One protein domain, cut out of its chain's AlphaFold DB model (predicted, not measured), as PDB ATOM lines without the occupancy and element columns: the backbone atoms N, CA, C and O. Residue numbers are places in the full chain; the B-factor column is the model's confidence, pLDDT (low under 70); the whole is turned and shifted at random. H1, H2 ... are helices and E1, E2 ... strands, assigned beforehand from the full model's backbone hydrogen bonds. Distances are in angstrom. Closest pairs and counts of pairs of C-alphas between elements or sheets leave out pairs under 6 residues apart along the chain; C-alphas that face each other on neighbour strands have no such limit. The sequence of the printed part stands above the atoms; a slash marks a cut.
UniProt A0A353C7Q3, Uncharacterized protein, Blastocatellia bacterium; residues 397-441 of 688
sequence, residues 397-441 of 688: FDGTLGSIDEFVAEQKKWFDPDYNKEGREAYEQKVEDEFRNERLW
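AT A GLANCE: This is residues 397 to 441 of the 688 residues of an uncharacterized protein of Blastocatellia bacterium (UniProt A0A353C7Q3). What is the shape? H1 and H2 lie side by side as an elongated helical hairpin, with E1 before H1 and short H3 after H2 at its open end. What builds it? The 45 printed residues hold E1, H1, H2, H3 in this order, mostly helix. They are only just compact, close to loose: radius of gyration of the C-alphas 11.2 A, spans 31 by 20 by 12 A.

HOW THE PARTS SIT: How do H1, residues 404 to 414, and H2, residues 424 to 434, stand? This hairpin touches, closest at the C-alphas of Lys 412 and Glu 428, 5.8 A; its tilt of 36 degrees, opposite ways, is only just steep. What of H3, residues 436 to 439, and E1, residues 400 to 402? H3 only just touches H1, with 3 pairs of C-alphas within 8 A, the closest Ile 404 and Arg 439, 5.8 A. E1 pairs with no named strand and is apart from H2 and H3. Which O i to N i+4 pairs are within hydrogen-bond range? Every one in H2 is, and 5 of 7 in H1; H3 is too short for any.

IN THESE COORDINATES: How long are they? H1 measures 16.1 A, H2 15.3 A, E1 6.5 A and H3 5.4 A. Where are the ends? E1 begins at C-alpha 400 (38.102, -51.789, 24.625); H3 ends at C-alpha 439 (34.411, -39.381, 34.087).

THE WHOLE: How large? The farthest C-alphas, Asp 418 and Trp 441, are 33.2 A apart. Any breaks or doubts? The printed part has no cut and no long link, and no printed residue is under 70 in pLDDT.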
ATOM      1  N   PHE A 397      39.086 -47.322  25.383       75.69
ATOM      2  CA  PHE A 397      40.287 -47.350  26.204       75.69
ATOM      3  C   PHE A 397      41.109 -48.587  25.832       75.69
ATOM      4  O   PHE A 397      40.699 -49.720  26.088       75.69
ATOM      5  N   ASP A 398      42.253 -48.361  25.181       71.19
ATOM      6  CA  ASP A 398      43.161 -49.405  24.677       71.19
ATOM      7  C   ASP A 398      42.459 -50.462  23.788       71.19
ATOM      8  O   ASP A 398      42.675 -51.671  23.900       71.19
ATOM      9  N   GLY A 399      41.543 -50.009  22.922       71.38
ATOM     10  CA  GLY A 399      40.772 -50.852  22.006       71.38
ATOM     11  C   GLY A 399      39.558 -51.537  22.641       71.38
ATOM     12  O   GLY A 399      38.871 -52.318  21.973       71.38
ATOM     13  N   THR A 400      39.282 -51.277  23.921       74.38
ATOM     14  CA  THR A 400      38.102 -51.789  24.625       74.38
ATOM     15  C   THR A 400      37.018 -50.724  24.671       74.38
ATOM     16  O   THR A 400      37.238 -49.625  25.167       74.38
ATOM     17  N   LEU A 401      35.814 -51.069  24.204       81.62
ATOM     18  CA  LEU A 401      34.653 -50.181  24.261       81.62
ATOM     19  C   LEU A 401      33.873 -50.369  25.565       81.62
ATOM     20  O   LEU A 401      33.516 -51.495  25.911       81.62
ATOM     21  N   GLY A 402      33.545 -49.270  26.242       85.94
ATOM     22  CA  GLY A 402      32.789 -49.293  27.494       85.94
ATOM     23  C   GLY A 402      32.468 -47.902  28.034       85.94
ATOM     24  O   GLY A 402      32.723 -46.882  27.396       85.94
ATOM     25  N   SER A 403      31.862 -47.856  29.211       90.88
ATOM     26  CA  SER A 403      31.755 -46.642  30.021       90.88
ATOM     27  C   SER A 403      33.042 -46.391  30.809       90.88
ATOM     28  O   SER A 403      33.786 -47.318  31.123       90.88
ATOM     29  N   ILE A 404      33.275 -45.137  31.198       91.19
ATOM     30  CA  ILE A 404      34.408 -44.775  32.056       91.19
ATOM     31  C   ILE A 404      34.337 -45.515  33.400       91.19
ATOM     32  O   ILE A 404      35.351 -45.997  33.898       91.19
ATOM     33  N   ASP A 405      33.137 -45.681  33.962       92.50
ATOM     34  CA  ASP A 405      32.945 -46.430  35.210       92.50
ATOM     35  C   ASP A 405      33.289 -47.926  35.055       92.50
ATOM     36  O   ASP A 405      33.820 -48.533  35.987       92.50
ATOM     37  N   GLU A 406      33.030 -48.529  33.887       91.56
ATOM     38  CA  GLU A 406      33.453 -49.905  33.592       91.56
ATOM     39  C   GLU A 406      34.978 -50.018  33.496       91.56
ATOM     40  O   GLU A 406      35.537 -50.974  34.034       91.56
ATOM     41  N   PHE A 407      35.659 -49.038  32.893       89.44
ATOM     42  CA  PHE A 407      37.126 -49.009  32.843       89.44
ATOM     43  C   PHE A 407      37.745 -48.867  34.232       89.44
ATOM     44  O   PHE A 407      38.631 -49.642  34.586       89.44
ATOM     45  N   VAL A 408      37.214 -47.963  35.060       92.00
ATOM     46  CA  VAL A 408      37.618 -47.814  36.467       92.00
ATOM     47  C   VAL A 408      37.424 -49.132  37.221       92.00
ATOM     48  O   VAL A 408      38.321 -49.591  37.929       92.00
ATOM     49  N   ALA A 409      36.265 -49.778  37.069       92.62
ATOM     50  CA  ALA A 409      35.981 -51.049  37.729       92.62
ATOM     51  C   ALA A 409      36.905 -52.182  37.256       92.62
ATOM     52  O   ALA A 409      37.277 -53.037  38.064       92.62
ATOM     53  N   GLU A 410      37.277 -52.203  35.976       89.94
ATOM     54  CA  GLU A 410      38.220 -53.175  35.427       89.94
ATOM     55  C   GLU A 410      39.636 -52.924  35.947       89.94
ATOM     56  O   GLU A 410      40.257 -53.850  36.466       89.94
ATOM     57  N   GLN A 411      40.120 -51.681  35.912       87.81
ATOM     58  CA  GLN A 411      41.469 -51.338  36.362       87.81
ATOM     59  C   GLN A 411      41.663 -51.633  37.856       87.81
ATOM     60  O   GLN A 411      42.682 -52.194  38.246       87.81
ATOM     61  N   LYS A 412      40.649 -51.397  38.700       90.94
ATOM     62  CA  LYS A 412      40.700 -51.757  40.130       90.94
ATOM     63  C   LYS A 412      40.948 -53.250  40.395       90.94
ATOM     64  O   LYS A 412      41.436 -53.600  41.471       90.94
ATOM     65  N   LYS A 413      40.643 -54.148  39.447       90.62
ATOM     66  CA  LYS A 413      40.913 -55.595  39.582       90.62
ATOM     67  C   LYS A 413      42.399 -55.938  39.484       90.62
ATOM     68  O   LYS A 413      42.778 -57.015  39.932       90.62
ATOM     69  N   TRP A 414      43.222 -55.037  38.951       89.00
ATOM     70  CA  TRP A 414      44.668 -55.215  38.794       89.00
ATOM     71  C   TRP A 414      45.462 -54.899  40.067       89.00
ATOM     72  O   TRP A 414      46.690 -54.871  40.025       89.00
ATOM     73  N   PHE A 415      44.784 -54.678  41.201       89.75
ATOM     74  CA  PHE A 415      45.445 -54.526  42.494       89.75
ATOM     75  C   PHE A 415      46.314 -55.746  42.809       89.75
ATOM     76  O   PHE A 415      45.816 -56.874  42.896       89.75
ATOM     77  N   ASP A 416      47.588 -55.488  43.083       89.69
ATOM     78  CA  ASP A 416      48.541 -56.498  43.513       89.69
ATOM     79  C   ASP A 416      49.313 -55.984  44.743       89.69
ATOM     80  O   ASP A 416      49.979 -54.947  44.665       89.69
ATOM     81  N   PRO A 417      49.251 -56.674  45.897       89.75
ATOM     82  CA  PRO A 417      49.942 -56.240  47.109       89.75
ATOM     83  C   PRO A 417      51.474 -56.178  46.974       89.75
ATOM     84  O   PRO A 417      52.104 -55.432  47.728       89.75
ATOM     85  N   ASP A 418      52.079 -56.904  46.030       91.44
ATOM     86  CA  ASP A 418      53.530 -56.880  45.808       91.44
ATOM     87  C   ASP A 418      53.977 -55.578  45.121       91.44
ATOM     88  O   ASP A 418      55.058 -55.045  45.411       91.44
ATOM     89  N   TYR A 419      53.117 -55.020  44.263       84.62
ATOM     90  CA  TYR A 419      53.370 -53.781  43.524       84.62
ATOM     91  C   TYR A 419      52.744 -52.545  44.196       84.62
ATOM     92  O   TYR A 419      53.313 -51.455  44.137       84.62
ATOM     93  N   ASN A 420      51.615 -52.695  44.894       90.31
ATOM     94  CA  ASN A 420      50.841 -51.610  45.503       90.31
ATOM     95  C   ASN A 420      50.993 -51.585  47.031       90.31
ATOM     96  O   ASN A 420      50.052 -51.826  47.791       90.31
ATOM     97  N   LYS A 421      52.203 -51.249  47.492       90.69
ATOM     98  CA  LYS A 421      52.596 -51.284  48.917       90.69
ATOM     99  C   LYS A 421      51.801 -50.346  49.831       90.69
ATOM    100  O   LYS A 421      51.786 -50.547  51.041       90.69
ATOM    101  N   GLU A 422      51.159 -49.332  49.261       90.31
ATOM    102  CA  GLU A 422      50.322 -48.362  49.981       90.31
ATOM    103  C   GLU A 422      48.954 -48.942  50.381       90.31
ATOM    104  O   GLU A 422      48.236 -48.349  51.184       90.31
ATOM    105  N   GLY A 423      48.615 -50.135  49.879       93.25
ATOM    106  CA  GLY A 423      47.376 -50.838  50.181       93.25
ATOM    107  C   GLY A 423      46.287 -50.619  49.133       93.25
ATOM    108  O   GLY A 423      46.383 -49.778  48.241       93.25
ATOM    109  N   ARG A 424      45.228 -51.425  49.243       93.31
ATOM    110  CA  ARG A 424      44.138 -51.473  48.260       93.31
ATOM    111  C   ARG A 424      43.377 -50.156  48.143       93.31
ATOM    112  O   ARG A 424      43.077 -49.735  47.038       93.31
ATOM    113  N   GLU A 425      43.091 -49.509  49.267       95.88
ATOM    114  CA  GLU A 425      42.346 -48.246  49.291       95.88
ATOM    115  C   GLU A 425      43.103 -47.128  48.560       95.88
ATOM    116  O   GLU A 425      42.527 -46.452  47.714       95.88
ATOM    117  N   ALA A 426      44.412 -47.001  48.803       94.25
ATOM    118  CA  ALA A 426      45.258 -46.031  48.108       94.25
ATOM    119  C   ALA A 426      45.329 -46.305  46.595       94.25
ATOM    120  O   ALA A 426      45.236 -45.378  45.795       94.25
ATOM    121  N   TYR A 427      45.434 -47.578  46.196       93.38
ATOM    122  CA  TYR A 427      45.418 -47.963  44.785       93.38
ATOM    123  C   TYR A 427      44.081 -47.645  44.104       93.38
ATOM    124  O   TYR A 427      44.063 -47.040  43.037       93.38
ATOM    125  N   GLU A 428      42.959 -48.019  44.722       95.12
ATOM    126  CA  GLU A 428      41.636 -47.751  44.156       95.12
ATOM    127  C   GLU A 428      41.350 -46.245  44.063       95.12
ATOM    128  O   GLU A 428      40.765 -45.814  43.071       95.12
ATOM    129  N   GLN A 429      41.801 -45.446  45.039       95.44
ATOM    130  CA  GLN A 429      41.714 -43.985  44.981       95.44
ATOM    131  C   GLN A 429      42.561 -43.415  43.840       95.44
ATOM    132  O   GLN A 429      42.093 -42.544  43.115       95.44
ATOM    133  N   LYS A 430      43.783 -43.929  43.643       93.31
ATOM    134  CA  LYS A 430      44.644 -43.524  42.528       93.31
ATOM    135  C   LYS A 430      43.970 -43.784  41.179       93.31
ATOM    136  O   LYS A 430      43.972 -42.901  40.332       93.31
ATOM    137  N   VAL A 431      43.356 -44.954  41.003       91.69
ATOM    138  CA  VAL A 431      42.594 -45.294  39.789       91.69
ATOM    139  C   VAL A 431      41.416 -44.335  39.576       91.69
ATOM    140  O   VAL A 431      41.189 -43.860  38.469       91.69
ATOM    141  N   GLU A 432      40.662 -44.006  40.629       93.50
ATOM    142  CA  GLU A 432      39.579 -43.018  40.516       93.50
ATOM    143  C   GLU A 432      40.084 -41.614  40.167       93.50
ATOM    144  O   GLU A 432      39.414 -40.882  39.436       93.50
ATOM    145  N   ASP A 433      41.252 -41.239  40.684       91.44
ATOM    146  CA  ASP A 433      41.882 -39.953  40.409       91.44
ATOM    147  C   ASP A 433      42.419 -39.873  38.973       91.44
ATOM    148  O   ASP A 433      42.276 -38.819  38.355       91.44
ATOM    149  N   GLU A 434      42.956 -40.974  38.431       88.56
ATOM    150  CA  GLU A 434      43.406 -41.091  37.034       88.56
ATOM    151  C   GLU A 434      42.263 -40.832  36.042       88.56
ATOM    152  O   GLU A 434      42.464 -40.113  35.074       88.56
ATOM    153  N   PHE A 435      41.054 -41.338  36.313       88.56
ATOM    154  CA  PHE A 435      39.883 -41.188  35.431       88.56
ATOM    155  C   PHE A 435      38.988 -39.988  35.767       88.56
ATOM    156  O   PHE A 435      37.874 -39.854  35.243       88.56
ATOM    157  N   ARG A 436      39.403 -39.122  36.699       89.12
ATOM    158  CA  ARG A 436      38.541 -38.059  37.240       89.12
ATOM    159  C   ARG A 436      38.026 -37.118  36.151       89.12
ATOM    160  O   ARG A 436      36.869 -36.695  36.219       89.12
ATOM    161  N   ASN A 437      38.866 -36.782  35.175       85.50
ATOM    162  CA  ASN A 437      38.536 -35.827  34.120       85.50
ATOM    163  C   ASN A 437      37.645 -36.466  33.049       85.50
ATOM    164  O   ASN A 437      36.626 -35.892  32.665       85.50
ATOM    165  N   GLU A 438      37.970 -37.684  32.629       87.25
ATOM    166  CA  GLU A 438      37.245 -38.497  31.650       87.25
ATOM    167  C   GLU A 438      35.837 -38.802  32.156       87.25
ATOM    168  O   GLU A 438      34.859 -38.700  31.415       87.25
ATOM    169  N   ARG A 439      35.701 -39.087  33.455       89.31
ATOM    170  CA  ARG A 439      34.411 -39.381  34.087       89.31
ATOM    171  C   ARG A 439      33.427 -38.217  33.991       89.31
ATOM    172  O   ARG A 439      32.220 -38.448  33.925       89.31
ATOM    173  N   LEU A 440      33.905 -36.970  33.903       88.44
ATOM    174  CA  LEU A 440      33.039 -35.810  33.656       88.44
ATOM    175  C   LEU A 440      32.315 -35.905  32.308       88.44
ATOM    176  O   LEU A 440      31.258 -35.294  32.151       88.44
ATOM    177  N   TRP A 441      32.869 -36.642  31.344       88.88
ATOM    178  CA  TRP A 441      32.344 -36.760  29.988       88.88
ATOM    179  C   TRP A 441      31.329 -37.880  29.798       88.88
ATOM    180  O   TRP A 441      30.608 -37.846  28.802       88.88
TER     181      TRP A 441